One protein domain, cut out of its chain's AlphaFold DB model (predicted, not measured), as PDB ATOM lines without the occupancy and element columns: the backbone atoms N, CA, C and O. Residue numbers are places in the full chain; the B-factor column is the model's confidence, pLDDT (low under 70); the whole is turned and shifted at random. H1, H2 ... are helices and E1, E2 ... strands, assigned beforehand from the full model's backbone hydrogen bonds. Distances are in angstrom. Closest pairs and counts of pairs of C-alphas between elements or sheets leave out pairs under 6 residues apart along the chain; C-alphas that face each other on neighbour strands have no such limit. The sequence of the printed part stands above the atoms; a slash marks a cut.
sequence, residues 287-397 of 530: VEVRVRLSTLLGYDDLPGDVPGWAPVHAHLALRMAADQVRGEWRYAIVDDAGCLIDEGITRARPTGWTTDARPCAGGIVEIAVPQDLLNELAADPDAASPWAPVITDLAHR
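This is residues 287 to 397 of the 530 residues of the protein "HNHc domain-containing protein" of Streptosporangiales bacterium (UniProt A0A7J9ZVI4). A strongly twisted sheet of four strands, E1, E6, E4 and E5 in that order, forms a wall with named helices over one of its faces: H2 toward the E1 edge, and H5 toward the other edge, where it is grouped with H3 and H4. A small hairpin, E2 and E3, lies next to E1, and the long link of residues 347 to 363 swings wide from E5 back to E6. The printed part has 111 residues, with five named helices and six named strands in the order E1 H1 E2 E3 H2 E4 E5 E6 H3 H4 H5; the large sheet is mixed, the sheet E2 E3 antiparallel, and the class is mixed, helices and strands. The whole is compact, with a radius of gyration of the C-alphas of 13.0 A and a rounded outline of 35 by 29 by 24 A.

In the large sheet, E1 is residues 288 to 292, 13.6 A long, beginning at C-alpha 288 (348.469, 174.516, 247.128); E6 is residues 364 to 370, 19.1 A; E4 is residues 328 to 334, 19.6 A; and E5 is residues 340 to 346, 16.6 A. E2 is residues 304 to 306 and E3 residues 310 to 312. The helices are H1, residues 293 to 296; H2, residues 314 to 322, 12.1 A; H3, residues 371 to 379, 12.7 A; H4, residues 381 to 384; and H5, residues 388 to 395, 10.4 A, ending at C-alpha 395 (352.028, 196.349, 239.791).

E1 and E6 are parallel, with N 289 and O 364 2.9 A apart. E6 and E4 are parallel, with N 367 and O 330 at 2.8 A. The hairpin E4 and E5 is antiparallel, with N 333 and O 342 at 2.8 A; the hairpin E2 and E3 has N 304 and O 312 at 2.9 A. The closest C-alphas of E1 and E2, Val 291 and Gly 304, are 4.7 A apart. H2 and H5 are on the same face of the large sheet, in two layers, helices on one face of a sheet, at heights over the sheet of 8.3 A and 6.7 A. H1 stands at the sheet's level, and H3 only grazes the sheet with residues 371 to 374. H3 and H5 touch at a steep tilt of 55 degrees, opposite ways, closest at C-alphas 378 and 395, 6.1 A. H4 and H5 touch, closest at C-alphas 381 and 388, 4.6 A. In H2, H3 and H5 every O i to N i+4 pair is within hydrogen-bond range; H1 and H4 are too short for such a pair.

The two C-alphas farthest apart, Ala 337 and Arg 358, are 37.2 A apart. The printed part has no cut, and E5 to E6 is its long link. Mean pLDDT of the printed part is 92.9; residue 356 is under 70.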
ATOM      1  N   VAL A 287     352.189 171.399 247.712       94.00
ATOM      2  CA  VAL A 287     350.726 171.502 247.768       94.00
ATOM      3  C   VAL A 287     350.282 172.922 247.419       94.00
ATOM      4  O   VAL A 287     351.104 173.816 247.245       94.00
ATOM      5  N   GLU A 288     348.985 173.152 247.252       96.06
ATOM      6  CA  GLU A 288     348.469 174.516 247.128       96.06
ATOM      7  C   GLU A 288     348.365 175.148 248.521       96.06
ATOM      8  O   GLU A 288     347.724 174.588 249.409       96.06
ATOM      9  N   VAL A 289     348.994 176.307 248.707       97.25
ATOM     10  CA  VAL A 289     348.840 177.156 249.891       97.25
ATOM     11  C   VAL A 289     348.446 178.553 249.442       97.25
ATOM     12  O   VAL A 289     349.009 179.095 248.488       97.25
ATOM     13  N   ARG A 290     347.456 179.130 250.115       97.88
ATOM     14  CA  ARG A 290     346.913 180.448 249.795       97.88
ATOM     15  C   ARG A 290     347.133 181.377 250.974       97.88
ATOM     16  O   ARG A 290     346.730 181.053 252.092       97.88
ATOM     17  N   VAL A 291     347.796 182.501 250.739       97.62
ATOM     18  CA  VAL A 291     348.229 183.413 251.805       97.62
ATOM     19  C   VAL A 291     347.991 184.852 251.374       97.62
ATOM     20  O   VAL A 291     348.222 185.216 250.221       97.62
ATOM     21  N   ARG A 292     347.516 185.685 252.299       97.00
ATOM     22  CA  ARG A 292     347.361 187.120 252.053       97.00
ATOM     23  C   ARG A 292     348.738 187.781 251.931       97.00
ATOM     24  O   ARG A 292     349.661 187.428 252.664       97.00
ATOM     25  N   LEU A 293     348.858 188.773 251.048       96.69
ATOM     26  CA  LEU A 293     350.091 189.543 250.865       96.69
ATOM     27  C   LEU A 293     350.579 190.187 252.173       96.69
ATOM     28  O   LEU A 293     351.759 190.095 252.487       96.69
ATOM     29  N   SER A 294     349.687 190.778 252.972       94.94
ATOM     30  CA  SER A 294     350.054 191.392 254.256       94.94
ATOM     31  C   SER A 294     350.633 190.386 255.257       94.94
ATOM     32  O   SER A 294     351.610 190.697 255.933       94.94
ATOM     33  N   THR A 295     350.106 189.160 255.297       95.44
ATOM     34  CA  THR A 295     350.655 188.069 256.115       95.44
ATOM     35  C   THR A 295     352.032 187.632 255.608       95.44
ATOM     36  O   THR A 295     352.949 187.451 256.403       95.44
ATOM     37  N   LEU A 296     352.220 187.517 254.285       95.50
ATOM     38  CA  LEU A 296     353.521 187.206 253.667       95.50
ATOM     39  C   LEU A 296     354.594 188.272 253.947       95.50
ATOM     40  O   LEU A 296     355.769 187.934 254.100       95.50
ATOM     41  N   LEU A 297     354.182 189.536 254.052       93.25
ATOM     42  CA  LEU A 297     355.023 190.672 254.445       93.25
ATOM     43  C   LEU A 297     355.256 190.761 255.964       93.25
ATOM     44  O   LEU A 297     356.058 191.579 256.410       93.25
ATOM     45  N   GLY A 298     354.566 189.945 256.767       91.69
ATOM     46  CA  GLY A 298     354.647 189.970 258.229       91.69
ATOM     47  C   GLY A 298     353.923 191.149 258.889       91.69
ATOM     48  O   GLY A 298     354.197 191.462 260.047       91.69
ATOM     49  N   TYR A 299     353.012 191.823 258.180       92.12
ATOM     50  CA  TYR A 299     352.227 192.942 258.724       92.12
ATOM     51  C   TYR A 299     351.107 192.481 259.660       92.12
ATOM     52  O   TYR A 299     350.669 193.236 260.527       92.12
ATOM     53  N   ASP A 300     350.643 191.247 259.485       92.38
ATOM     54  CA  ASP A 300     349.640 190.607 260.320       92.38
ATOM     55  C   ASP A 300     349.867 189.092 260.388       92.38
ATOM     56  O   ASP A 300     350.662 188.527 259.639       92.38
ATOM     57  N   ASP A 301     349.135 188.443 261.291       93.19
ATOM     58  CA  ASP A 301     349.111 186.988 261.449       93.19
ATOM     59  C   ASP A 301     347.759 186.405 260.996       93.19
ATOM     60  O   ASP A 301     347.236 185.462 261.598       93.19
ATOM     61  N   LEU A 302     347.153 186.982 259.950       94.62
ATOM     62  CA  LEU A 302     345.893 186.470 259.412       94.62
ATOM     63  C   LEU A 302     346.058 185.037 258.863       94.62
ATOM     64  O   LEU A 302     347.141 184.643 258.423       94.62
ATOM     65  N   PRO A 303     344.989 184.219 258.887       96.06
ATOM     66  CA  PRO A 303     345.067 182.828 258.457       96.06
ATOM     67  C   PRO A 303     345.427 182.684 256.974       96.06
ATOM     68  O   PRO A 303     344.947 183.434 256.120       96.06
ATOM     69  N   GLY A 304     346.192 181.635 256.671       96.19
ATOM     70  CA  GLY A 304     346.289 181.066 255.329       96.19
ATOM     71  C   GLY A 304     345.245 179.970 255.106       96.19
ATOM     72  O   GLY A 304     344.486 179.609 256.009       96.19
ATOM     73  N   ASP A 305     345.218 179.405 253.906       95.56
ATOM     74  CA  ASP A 305     344.311 178.318 253.532       95.56
ATOM     75  C   ASP A 305     345.061 177.229 252.761       95.56
ATOM     76  O   ASP A 305     345.864 177.523 251.870       95.56
ATOM     77  N   VAL A 306     344.791 175.969 253.100       95.94
ATOM     78  CA  VAL A 306     345.235 174.802 252.332       95.94
ATOM     79  C   VAL A 306     343.980 174.171 251.723       95.94
ATOM     80  O   VAL A 306     343.210 173.528 252.448       95.94
ATOM     81  N   PRO A 307     343.716 174.371 250.419       92.19
ATOM     82  CA  PRO A 307     342.434 174.009 249.827       92.19
ATOM     83  C   PRO A 307     342.142 172.512 249.937       92.19
ATOM     84  O   PRO A 307     343.003 171.676 249.668       92.19
ATOM     85  N   GLY A 308     340.913 172.178 250.333       88.62
ATOM     86  CA  GLY A 308     340.496 170.799 250.608       88.62
ATOM     87  C   GLY A 308     340.890 170.276 251.995       88.62
ATOM     88  O   GLY A 308     340.451 169.190 252.356       88.62
ATOM     89  N   TRP A 309     341.656 171.044 252.779       90.94
ATOM     90  CA  TRP A 309     342.060 170.682 254.139       90.94
ATOM     91  C   TRP A 309     341.412 171.590 255.183       90.94
ATOM     92  O   TRP A 309     340.451 171.186 255.834       90.94
ATOM     93  N   ALA A 310     341.929 172.806 255.362       90.06
ATOM     94  CA  ALA A 310     341.425 173.765 256.343       90.06
ATOM     95  C   ALA A 310     342.111 175.138 256.198       90.06
ATOM     96  O   ALA A 310     343.207 175.230 255.630       90.06
ATOM     97  N   PRO A 311     341.530 176.187 256.807       94.44
ATOM     98  CA  PRO A 311     342.293 177.355 257.226       94.44
ATOM     99  C   PRO A 311     343.431 176.955 258.173       94.44
ATOM    100  O   PRO A 311     343.248 176.101 259.044       94.44
ATOM    101  N   VAL A 312     344.583 177.605 258.039       95.81
ATOM    102  CA  VAL A 312     345.784 177.374 258.851       95.81
ATOM    103  C   VAL A 312     346.293 178.682 259.448       95.81
ATOM    104  O   VAL A 312     346.109 179.755 258.874       95.81
ATOM    105  N   HIS A 313     346.949 178.612 260.607       95.25
ATOM    106  CA  HIS A 313     347.566 179.791 261.216       95.25
ATOM    107  C   HIS A 313     348.742 180.313 260.372       95.25
ATOM    108  O   HIS A 313     349.410 179.538 259.677       95.25
ATOM    109  N   ALA A 314     349.018 181.619 260.461       95.19
ATOM    110  CA  ALA A 314     349.994 182.318 259.619       95.19
ATOM    111  C   ALA A 314     351.364 181.626 259.572       95.19
ATOM    112  O   ALA A 314     351.879 181.353 258.494       95.19
ATOM    113  N   HIS A 315     351.924 181.247 260.727       93.88
ATOM    114  CA  HIS A 315     353.240 180.599 260.781       93.88
ATOM    115  C   HIS A 315     353.332 179.308 259.939       93.88
ATOM    116  O   HIS A 315     354.329 179.097 259.248       93.88
ATOM    117  N   LEU A 316     352.292 178.461 259.941       95.38
ATOM    118  CA  LEU A 316     352.262 177.252 259.113       95.38
ATOM    119  C   LEU A 316     352.167 177.612 257.624       95.38
ATOM    120  O   LEU A 316     352.909 177.062 256.813       95.38
ATOM    121  N   ALA A 317     351.313 178.578 257.276       96.31
ATOM    122  CA  ALA A 317     351.149 179.051 255.903       96.31
ATOM    123  C   ALA A 317     352.450 179.635 255.322       96.31
ATOM    124  O   ALA A 317     352.832 179.298 254.202       96.31
ATOM    125  N   LEU A 318     353.158 180.460 256.101       94.56
ATOM    126  CA  LEU A 318     354.439 181.065 255.723       94.56
ATOM    127  C   LEU A 318     355.515 180.005 255.489       94.56
ATOM    128  O   LEU A 318     356.210 180.055 254.473       94.56
ATOM    129  N   ARG A 319     355.613 179.011 256.381       92.56
ATOM    130  CA  ARG A 319     356.535 177.879 256.215       92.56
ATOM    131  C   ARG A 319     356.241 177.103 254.934       92.56
ATOM    132  O   ARG A 319     357.148 176.863 254.144       92.56
ATOM    133  N   MET A 320     354.975 176.755 254.695       94.31
ATOM    134  CA  MET A 320     354.562 176.033 253.486       94.31
ATOM    135  C   MET A 320     354.860 176.822 252.205       94.31
ATOM    136  O   MET A 320     355.309 176.245 251.216       94.31
ATOM    137  N   ALA A 321     354.637 178.137 252.211       94.75
ATOM    138  CA  ALA A 321     354.921 178.984 251.060       94.75
ATOM    139  C   ALA A 321     356.434 179.095 250.785       94.75
ATOM    140  O   ALA A 321     356.864 178.978 249.634       94.75
ATOM    141  N   ALA A 322     357.249 179.229 251.833       91.81
ATOM    142  CA  ALA A 322     358.701 179.292 251.720       91.81
ATOM    143  C   ALA A 322     359.331 177.944 251.290       91.81
ATOM    144  O   ALA A 322     360.273 177.927 250.495       91.81
ATOM    145  N   ASP A 323     358.757 176.802 251.688       90.56
ATOM    146  CA  ASP A 323     359.159 175.467 251.200       90.56
ATOM    147  C   ASP A 323     358.922 175.289 249.680       90.56
ATOM    148  O   ASP A 323     359.483 174.387 249.045       90.56
ATOM    149  N   GLN A 324     358.093 176.151 249.081       92.38
ATOM    150  CA  GLN A 324     357.601 176.070 247.702       92.38
ATOM    151  C   GLN A 324     358.029 177.262 246.833       92.38
ATOM    152  O   GLN A 324     357.380 177.582 245.833       92.38
ATOM    153  N   VAL A 325     359.159 177.906 247.140       88.69
ATOM    154  CA  VAL A 325     359.714 179.013 246.326       88.69
ATOM    155  C   VAL A 325     359.932 178.609 244.858       88.69
ATOM    156  O   VAL A 325     359.787 179.432 243.955       88.69
ATOM    157  N   ARG A 326     360.216 177.327 244.596       87.25
ATOM    158  CA  ARG A 326     360.372 176.762 243.239       87.25
ATOM    159  C   ARG A 326     359.056 176.323 242.581       87.25
ATOM    160  O   ARG A 326     359.084 175.858 241.443       87.25
ATOM    161  N   GLY A 327     357.936 176.415 243.292       92.12
ATOM    162  CA  GLY A 327     356.606 176.092 242.785       92.12
ATOM    163  C   GLY A 327     356.046 177.167 241.853       92.12
ATOM    164  O   GLY A 327     356.684 178.190 241.576       92.12
ATOM    165  N   GLU A 328     354.824 176.939 241.380       95.81
ATOM    166  CA  GLU A 328     354.051 177.942 240.648       95.81
ATOM    167  C   GLU A 328     353.545 179.004 241.628       95.81
ATOM    168  O   GLU A 328     352.997 178.674 242.676       95.81
ATOM    169  N   TRP A 329     353.744 180.280 241.307       97.00
ATOM    170  CA  TRP A 329     353.252 181.377 242.133       97.00
ATOM    171  C   TRP A 329     352.142 182.089 241.390       97.00
ATOM    172  O   TRP A 329     352.349 182.588 240.284       97.00
ATOM    173  N   ARG A 330     350.964 182.096 241.998       97.38
ATOM    174  CA  ARG A 330     349.768 182.758 241.496       97.38
ATOM    175  C   ARG A 330     349.512 184.008 242.315       97.38
ATOM    176  O   ARG A 330     349.861 184.046 243.492       97.38
ATOM    177  N   TYR A 331     348.867 184.993 241.717       97.50
ATOM    178  CA  TYR A 331     348.286 186.105 242.458       97.50
ATOM    179  C   TYR A 331     346.799 186.211 242.142       97.50
ATOM    180  O   TYR A 331     346.377 185.861 241.043       97.50
ATOM    181  N   ALA A 332     346.031 186.679 243.117       97.19
ATOM    182  CA  ALA A 332     344.626 187.029 242.992       97.19
ATOM    183  C   ALA A 332     344.440 188.403 243.635       97.19
ATOM    184  O   ALA A 332     344.545 188.539 244.858       97.19
ATOM    185  N   ILE A 333     344.234 189.421 242.809       96.81
ATOM    186  CA  ILE A 333     344.020 190.800 243.232       96.81
ATOM    187  C   ILE A 333     342.542 191.000 243.489       96.81
ATOM    188  O   ILE A 333     341.700 190.548 242.712       96.81
ATOM    189  N   VAL A 334     342.237 191.645 244.606       96.31
ATOM    190  CA  VAL A 334     340.871 191.762 245.097       96.31
ATOM    191  C   VAL A 334     340.506 193.195 245.428       96.31
ATOM    192  O   VAL A 334     341.375 193.991 245.792       96.31
ATOM    193  N   ASP A 335     339.211 193.476 245.351       93.31
ATOM    194  CA  ASP A 335     338.618 194.713 245.847       93.31
ATOM    195  C   ASP A 335     338.493 194.711 247.383       93.31
ATOM    196  O   ASP A 335     338.873 193.758 248.076       93.31
ATOM    197  N   ASP A 336     337.911 195.780 247.923       90.38
ATOM    198  CA  ASP A 336     337.677 195.949 249.361       90.38
ATOM    199  C   ASP A 336     336.680 194.940 249.945       90.38
ATOM    200  O   ASP A 336     336.704 194.653 251.147       90.38
ATOM    201  N   ALA A 337     335.811 194.369 249.106       89.06
ATOM    202  CA  ALA A 337     334.904 193.292 249.487       89.06
ATOM    203  C   ALA A 337     335.595 191.915 249.473       89.06
ATOM    204  O   ALA A 337     335.025 190.930 249.950       89.06
ATOM    205  N   GLY A 338     336.830 191.835 248.968       92.75
ATOM    206  CA  GLY A 338     337.584 190.600 248.808       92.75
ATOM    207  C   GLY A 338     337.189 189.791 247.573       92.75
ATOM    208  O   GLY A 338     337.553 188.613 247.480       92.75
ATOM    209  N   CYS A 339     336.449 190.395 246.641       92.12
ATOM    210  CA  CYS A 339     336.068 189.820 245.359       92.12
ATOM    211  C   CYS A 339     337.203 189.962 244.344       92.12
ATOM    212  O   CYS A 339     337.976 190.914 244.381       92.12
ATOM    213  N   LEU A 340     337.317 188.985 243.443       93.62
ATOM    214  CA  LEU A 340     338.383 188.938 242.447       93.62
ATOM    215  C   LEU A 340     338.241 190.075 241.426       93.62
ATOM    216  O   LEU A 340     337.191 190.204 240.801       93.62
ATOM    217  N   ILE A 341     339.317 190.834 241.233       92.38
ATOM    218  CA  ILE A 341     339.462 191.831 240.165       92.38
ATOM    219  C   ILE A 341     340.282 191.245 239.020       92.38
ATOM    220  O   ILE A 341     339.890 191.362 237.865       92.38
ATOM    221  N   ASP A 342     341.421 190.642 239.357       93.12
ATOM    222  CA  ASP A 342     342.412 190.178 238.390       93.12
ATOM    223  C   ASP A 342     343.276 189.062 238.994       93.12
ATOM    224  O   ASP A 342     343.423 188.954 240.216       93.12
ATOM    225  N   GLU A 343     343.874 188.227 238.156       95.12
ATOM    226  CA  GLU A 343     344.708 187.117 238.583       95.12
ATOM    227  C   GLU A 343     345.763 186.727 237.555       95.12
ATOM    228  O   GLU A 343     345.647 186.956 236.359       95.12
ATOM    229  N   GLY A 344     346.794 186.024 238.010       94.19
ATOM    230  CA  GLY A 344     347.832 185.584 237.092       94.19
ATOM    231  C   GLY A 344     348.894 184.720 237.733       94.19
ATOM    232  O   GLY A 344     348.710 184.144 238.806       94.19
ATOM    233  N   ILE A 345     350.018 184.602 237.028       95.25
ATOM    234  CA  ILE A 345     351.239 183.973 237.533       95.25
ATOM    235  C   ILE A 345     352.323 185.034 237.623       95.25
ATOM    236  O   ILE A 345     352.530 185.781 236.673       95.25
ATOM    237  N   THR A 346     353.077 185.008 238.718       95.44
ATOM    238  CA  THR A 346     354.320 185.768 238.855       95.44
ATOM    239  C   THR A 346     355.529 184.834 238.804       95.44
ATOM    240  O   THR A 346     355.561 183.755 239.414       95.44
ATOM    241  N   ARG A 347     356.561 185.243 238.062       94.44
ATOM    242  CA  ARG A 347     357.883 184.589 238.097       94.44
ATOM    243  C   ARG A 347     358.836 185.263 239.080       94.44
ATOM    244  O   ARG A 347     359.848 184.657 239.427       94.44
ATOM    245  N   ALA A 348     358.511 186.469 239.539       95.69
ATOM    246  CA  ALA A 348     359.275 187.153 240.565       95.69
ATOM    247  C   ALA A 348     359.191 186.392 241.896       95.69
ATOM    248  O   ALA A 348     358.214 185.696 242.186       95.69
ATOM    249  N   ARG A 349     360.250 186.484 242.700       94.81
ATOM    250  CA  ARG A 349     360.337 185.850 244.018       94.81
ATOM    251  C   ARG A 349     360.919 186.841 245.020       94.81
ATOM    252  O   ARG A 349     361.752 187.657 244.618       94.81
ATOM    253  N   PRO A 350     360.518 186.763 246.298       93.75
ATOM    254  CA  PRO A 350     361.160 187.549 247.335       93.75
ATOM    255  C   PRO A 350     362.639 187.159 247.453       93.75
ATOM    256  O   PRO A 350     363.006 185.982 247.375       93.75
ATOM    257  N   THR A 351     363.507 188.150 247.615       90.00
ATOM    258  CA  THR A 351     364.958 187.948 247.675       90.00
ATOM    259  C   THR A 351     365.371 187.251 248.975       90.00
ATOM    260  O   THR A 351     365.016 187.682 250.064       90.00
ATOM    261  N   GLY A 352     366.137 186.159 248.886       82.69
ATOM    262  CA  GLY A 352     366.670 185.466 250.069       82.69
ATOM    263  C   GLY A 352     365.629 184.740 250.932       82.69
ATOM    264  O   GLY A 352     365.972 184.231 251.996       82.69
ATOM    265  N   TRP A 353     364.373 184.652 250.486       83.38
ATOM    266  CA  TRP A 353     363.331 183.939 251.220       83.38
ATOM    267  C   TRP A 353     363.517 182.429 251.064       83.38
ATOM    268  O   TRP A 353     363.323 181.876 249.981       83.38
ATOM    269  N   THR A 354     363.949 181.765 252.133       72.06
ATOM    270  CA  THR A 354     364.205 180.319 252.157       72.06
ATOM    271  C   THR A 354     363.848 179.742 253.527       72.06
ATOM    272  O   THR A 354     363.687 180.487 254.493       72.06
ATOM    273  N   THR A 355     363.704 178.419 253.602       73.44
ATOM    274  CA  THR A 355     363.602 177.668 254.861       73.44
ATOM    275  C   THR A 355     364.772 176.694 254.960       73.44
ATOM    276  O   THR A 355     365.364 176.325 253.943       73.44
ATOM    277  N   ASP A 356     365.060 176.217 256.172       69.75
ATOM    278  CA  ASP A 356     366.013 175.120 256.395       69.75
ATOM    279  C   ASP A 356     365.474 173.759 255.902       69.75
ATOM    280  O   ASP A 356     366.189 172.751 255.890       69.75
ATOM    281  N   ALA A 357     364.199 173.692 255.503       71.38
ATOM    282  CA  ALA A 357     363.574 172.459 255.064       71.38
ATOM    283  C   ALA A 357     363.986 172.088 253.633       71.38
ATOM    284  O   ALA A 357     364.347 172.910 252.789       71.38
ATOM    285  N   ARG A 358     363.887 170.790 253.328       77.38
ATOM    286  CA  ARG A 358     364.089 170.306 251.958       77.38
ATOM    287  C   ARG A 358     363.030 170.935 251.043       77.38
ATOM    288  O   ARG A 358     361.844 170.722 251.312       77.38
ATOM    289  N   PRO A 359     363.427 171.612 249.952       79.44
ATOM    290  CA  PRO A 359     362.484 172.283 249.073       79.44
ATOM    291  C   PRO A 359     361.537 171.282 248.413       79.44
ATOM    292  O   PRO A 359     361.918 170.154 248.069       79.44
ATOM    293  N   CYS A 360     360.303 171.720 248.204       86.94
ATOM    294  CA  CYS A 360     359.313 170.971 247.456       86.94
ATOM    295  C   CYS A 360     359.595 171.040 245.946       86.94
ATOM    296  O   CYS A 360     359.973 172.076 245.394       86.94
ATOM    297  N   ALA A 361     359.384 169.922 245.258       84.94
ATOM    298  CA  ALA A 361     359.190 169.880 243.822       84.94
ATOM    299  C   ALA A 361     357.741 170.284 243.513       84.94
ATOM    300  O   ALA A 361     356.793 169.594 243.895       84.94
ATOM    301  N   GLY A 362     357.580 171.406 242.810       88.06
ATOM    302  CA  GLY A 362     356.268 171.945 242.455       88.06
ATOM    303  C   GLY A 362     355.517 172.539 243.650       88.06
ATOM    304  O   GLY A 362     356.124 173.109 244.555       88.06
ATOM    305  N   GLY A 363     354.191 172.414 243.630       93.62
ATOM    306  CA  GLY A 363     353.284 173.131 244.530       93.62
ATOM    307  C   GLY A 363     352.834 174.471 243.957       93.62
ATOM    308  O   GLY A 363     353.355 174.931 242.936       93.62
ATOM    309  N   ILE A 364     351.841 175.068 244.612       96.62
ATOM    310  CA  ILE A 364     351.281 176.369 244.246       96.62
ATOM    311  C   ILE A 364     351.314 177.266 245.480       96.62
ATOM    312  O   ILE A 364     350.816 176.879 246.535       96.62
ATOM    313  N   VAL A 365     351.875 178.462 245.338       97.69
ATOM    314  CA  VAL A 365     351.701 179.556 246.299       97.69
ATOM    315  C   VAL A 365     350.771 180.572 245.652       97.69
ATOM    316  O   VAL A 365     351.135 181.184 244.653       97.69
ATOM    317  N   GLU A 366     349.560 180.725 246.176       98.31
ATOM    318  CA  GLU A 366     348.638 181.773 245.740       98.31
ATOM    319  C   GLU A 366     348.702 182.952 246.712       98.31
ATOM    320  O   GLU A 366     348.399 182.811 247.899       98.31
ATOM    321  N   ILE A 367     349.088 184.115 246.195       98.31
ATOM    322  CA  ILE A 367     349.106 185.378 246.923       98.31
ATOM    323  C   ILE A 367     347.755 186.058 246.722       98.31
ATOM    324  O   ILE A 367     347.408 186.446 245.609       98.31
ATOM    325  N   ALA A 368     347.007 186.239 247.799       97.75
ATOM    326  CA  ALA A 368     345.799 187.048 247.775       97.75
ATOM    327  C   ALA A 368     346.149 188.509 248.107       97.75
ATOM    328  O   ALA A 368     346.696 188.799 249.176       97.75
ATOM    329  N   VAL A 369     345.864 189.424 247.183       97.62
ATOM    330  CA  VAL A 369     346.435 190.775 247.137       97.62
ATOM    331  C   VAL A 369     345.317 191.818 247.195       97.62
ATOM    332  O   VAL A 369     344.659 192.053 246.185       97.62
ATOM    333  N   PRO A 370     345.076 192.464 248.348       96.44
ATOM    334  CA  PRO A 370     344.211 193.642 248.389       96.44
ATOM    335  C   PRO A 370     344.760 194.729 247.459       96.44
ATOM    336  O   PRO A 370     345.943 195.068 247.566       96.44
ATOM    337  N   GLN A 371     343.931 195.255 246.555       96.06
ATOM    338  CA  GLN A 371     344.373 196.229 245.553       96.06
ATOM    339  C   GLN A 371     344.968 197.490 246.193       96.06
ATOM    340  O   GLN A 371     346.024 197.947 245.762       96.06
ATOM    341  N   ASP A 372     344.362 197.994 247.267       95.12
ATOM    342  CA  ASP A 372     344.855 199.169 247.993       95.12
ATOM    343  C   ASP A 372     346.261 198.969 248.568       95.12
ATOM    344  O   ASP A 372     347.117 199.844 248.440       95.12
ATOM    345  N   LEU A 373     346.534 197.787 249.134       95.06
ATOM    346  CA  LEU A 373     347.864 197.456 249.649       95.06
ATOM    347  C   LEU A 373     348.888 197.347 248.513       95.06
ATOM    348  O   LEU A 373     350.027 197.775 248.671       95.06
ATOM    349  N   LEU A 374     348.500 196.781 247.366       96.56
ATOM    350  CA  LEU A 374     349.382 196.733 246.200       96.56
ATOM    351  C   LEU A 374     349.716 198.143 245.704       96.56
ATOM    352  O   LEU A 374     350.877 198.409 245.418       96.56
ATOM    353  N   ASN A 375     348.727 199.037 245.638       95.75
ATOM    354  CA  ASN A 375     348.925 200.424 245.221       95.75
ATOM    355  C   ASN A 375     349.853 201.182 246.184       95.75
ATOM    356  O   ASN A 375     350.743 201.898 245.728       95.75
ATOM    357  N   GLU A 376     349.682 200.996 247.498       95.50
ATOM    358  CA  GLU A 376     350.561 201.576 248.523       95.50
ATOM    359  C   GLU A 376     352.011 201.108 248.340       95.50
ATOM    360  O   GLU A 376     352.926 201.926 248.250       95.50
ATOM    361  N   LEU A 377     352.228 199.794 248.230       96.06
ATOM    362  CA  LEU A 377     353.569 199.221 248.103       96.06
ATOM    363  C   LEU A 377     354.202 199.491 246.733       96.06
ATOM    364  O   LEU A 377     355.419 199.550 246.628       96.06
ATOM    365  N   ALA A 378     353.406 199.664 245.677       95.94
ATOM    366  CA  ALA A 378     353.909 200.001 244.348       95.94
ATOM    367  C   ALA A 378     354.494 201.423 244.277       95.94
ATOM    368  O   ALA A 378     355.309 201.691 243.395       95.94
ATOM    369  N   ALA A 379     354.106 202.320 245.193       96.06
ATOM    370  CA  ALA A 379     354.673 203.666 245.281       96.06
ATOM    371  C   ALA A 379     356.126 203.665 245.792       96.06
ATOM    372  O   ALA A 379     356.911 204.524 245.389       96.06
ATOM    373  N   ASP A 380     356.486 202.699 246.642       94.12
ATOM    374  CA  ASP A 380     357.852 202.452 247.117       94.12
ATOM    375  C   ASP A 380     358.084 200.938 247.323       94.12
ATOM    376  O   ASP A 380     357.974 200.429 248.446       94.12
ATOM    377  N   PRO A 381     358.385 200.180 246.246       93.00
ATOM    378  CA  PRO A 381     358.550 198.729 246.340       93.00
ATOM    379  C   PRO A 381     359.707 198.301 247.246       93.00
ATOM    380  O   PRO A 381     359.653 197.217 247.832       93.00
ATOM    381  N   ASP A 382     360.741 199.134 247.388       91.00
ATOM    382  CA  ASP A 382     361.922 198.822 248.196       91.00
ATOM    383  C   ASP A 382     361.592 198.792 249.695       91.00
ATOM    384  O   ASP A 382     362.165 197.987 250.437       91.00
ATOM    385  N   ALA A 383     360.585 199.557 250.137       88.69
ATOM    386  CA  ALA A 383     360.041 199.466 251.493       88.69
ATOM    387  C   ALA A 383     359.422 198.090 251.809       88.69
ATOM    388  O   ALA A 383     359.298 197.718 252.979       88.69
ATOM    389  N   ALA A 384     359.064 197.310 250.782       88.62
ATOM    390  CA  ALA A 384     358.551 195.951 250.920       88.62
ATOM    391  C   ALA A 384     359.653 194.879 250.913       88.62
ATOM    392  O   ALA A 384     359.331 193.691 250.889       88.62
ATOM    393  N   SER A 385     360.942 195.243 250.893       88.50
ATOM    394  CA  SER A 385     362.050 194.275 250.873       88.50
ATOM    395  C   SER A 385     361.879 193.186 251.953       88.50
ATOM    396  O   SER A 385     361.582 193.506 253.105       88.50
ATOM    397  N   PRO A 386     362.030 191.888 251.611       92.50
ATOM    398  CA  PRO A 386     362.587 191.348 250.363       92.50
ATOM    399  C   PRO A 386     361.601 191.188 249.187       92.50
ATOM    400  O   PRO A 386     361.947 190.573 248.179       92.50
ATOM    401  N   TRP A 387     360.373 191.693 249.284       95.38
ATOM    402  CA  TRP A 387     359.291 191.466 248.316       95.38
ATOM    403  C   TRP A 387     359.250 192.445 247.138       95.38
ATOM    404  O   TRP A 387     358.425 192.253 246.243       95.38
ATOM    405  N   ALA A 388     360.149 193.430 247.083       96.31
ATOM    406  CA  ALA A 388     360.196 194.444 246.024       96.31
ATOM    407  C   ALA A 388     360.062 193.882 244.587       96.31
ATOM    408  O   ALA A 388     359.263 194.427 243.818       96.31
ATOM    409  N   PRO A 389     360.727 192.765 244.202       96.56
ATOM    410  CA  PRO A 389     360.567 192.204 242.857       96.56
ATOM    411  C   PRO A 389     359.150 191.694 242.580       96.56
ATOM    412  O   PRO A 389     358.651 191.832 241.469       96.56
ATOM    413  N   VAL A 390     358.508 191.097 243.588       96.88
ATOM    414  CA  VAL A 390     357.142 190.572 243.487       96.88
ATOM    415  C   VAL A 390     356.169 191.737 243.365       96.88
ATOM    416  O   VAL A 390     355.424 191.792 242.397       96.88
ATOM    417  N   ILE A 391     356.230 192.714 244.274       97.81
ATOM    418  CA  ILE A 391     355.365 193.905 244.229       97.81
ATOM    419  C   ILE A 391     355.463 194.614 242.875       97.81
ATOM    420  O   ILE A 391     354.440 194.928 242.271       97.81
ATOM    421  N   THR A 392     356.683 194.794 242.367       96.69
ATOM    422  CA  THR A 392     356.924 195.439 241.071       96.69
ATOM    423  C   THR A 392     356.295 194.647 239.922       96.69
ATOM    424  O   THR A 392     355.625 195.239 239.082       96.69
ATOM    425  N   ASP A 393     356.462 193.321 239.884       96.50
ATOM    426  CA  ASP A 393     355.869 192.454 238.853       96.50
ATOM    427  C   ASP A 393     354.334 192.509 238.873       96.50
ATOM    428  O   ASP A 393     353.703 192.683 237.834       96.50
ATOM    429  N   LEU A 394     353.721 192.447 240.061       95.94
ATOM    430  CA  LEU A 394     352.266 192.528 240.212       95.94
ATOM    431  C   LEU A 394     351.711 193.914 239.847       95.94
ATOM    432  O   LEU A 394     350.611 194.010 239.305       95.94
ATOM    433  N   ALA A 395     352.444 194.990 240.133       94.31
ATOM    434  CA  ALA A 395     352.028 196.349 239.791       94.31
ATOM    435  C   ALA A 395     352.039 196.609 238.272       94.31
ATOM    436  O   ALA A 395     351.206 197.367 237.784       94.31
ATOM    437  N   HIS A 396     352.936 195.952 237.529       92.25
ATOM    438  CA  HIS A 396     353.096 196.100 236.072       92.25
ATOM    439  C   HIS A 396     352.439 194.978 235.258       92.25
ATOM    440  O   HIS A 396     352.739 194.806 234.074       92.25
ATOM    441  N   ARG A 397     351.574 194.182 235.888       89.88
ATOM    442  CA  ARG A 397     350.840 193.107 235.219       89.88
ATOM    443  C   ARG A 397     350.015 193.630 234.037       89.88
ATOM    444  O   ARG A 397     349.602 194.787 234.007       89.88
TER     445      ARG A 397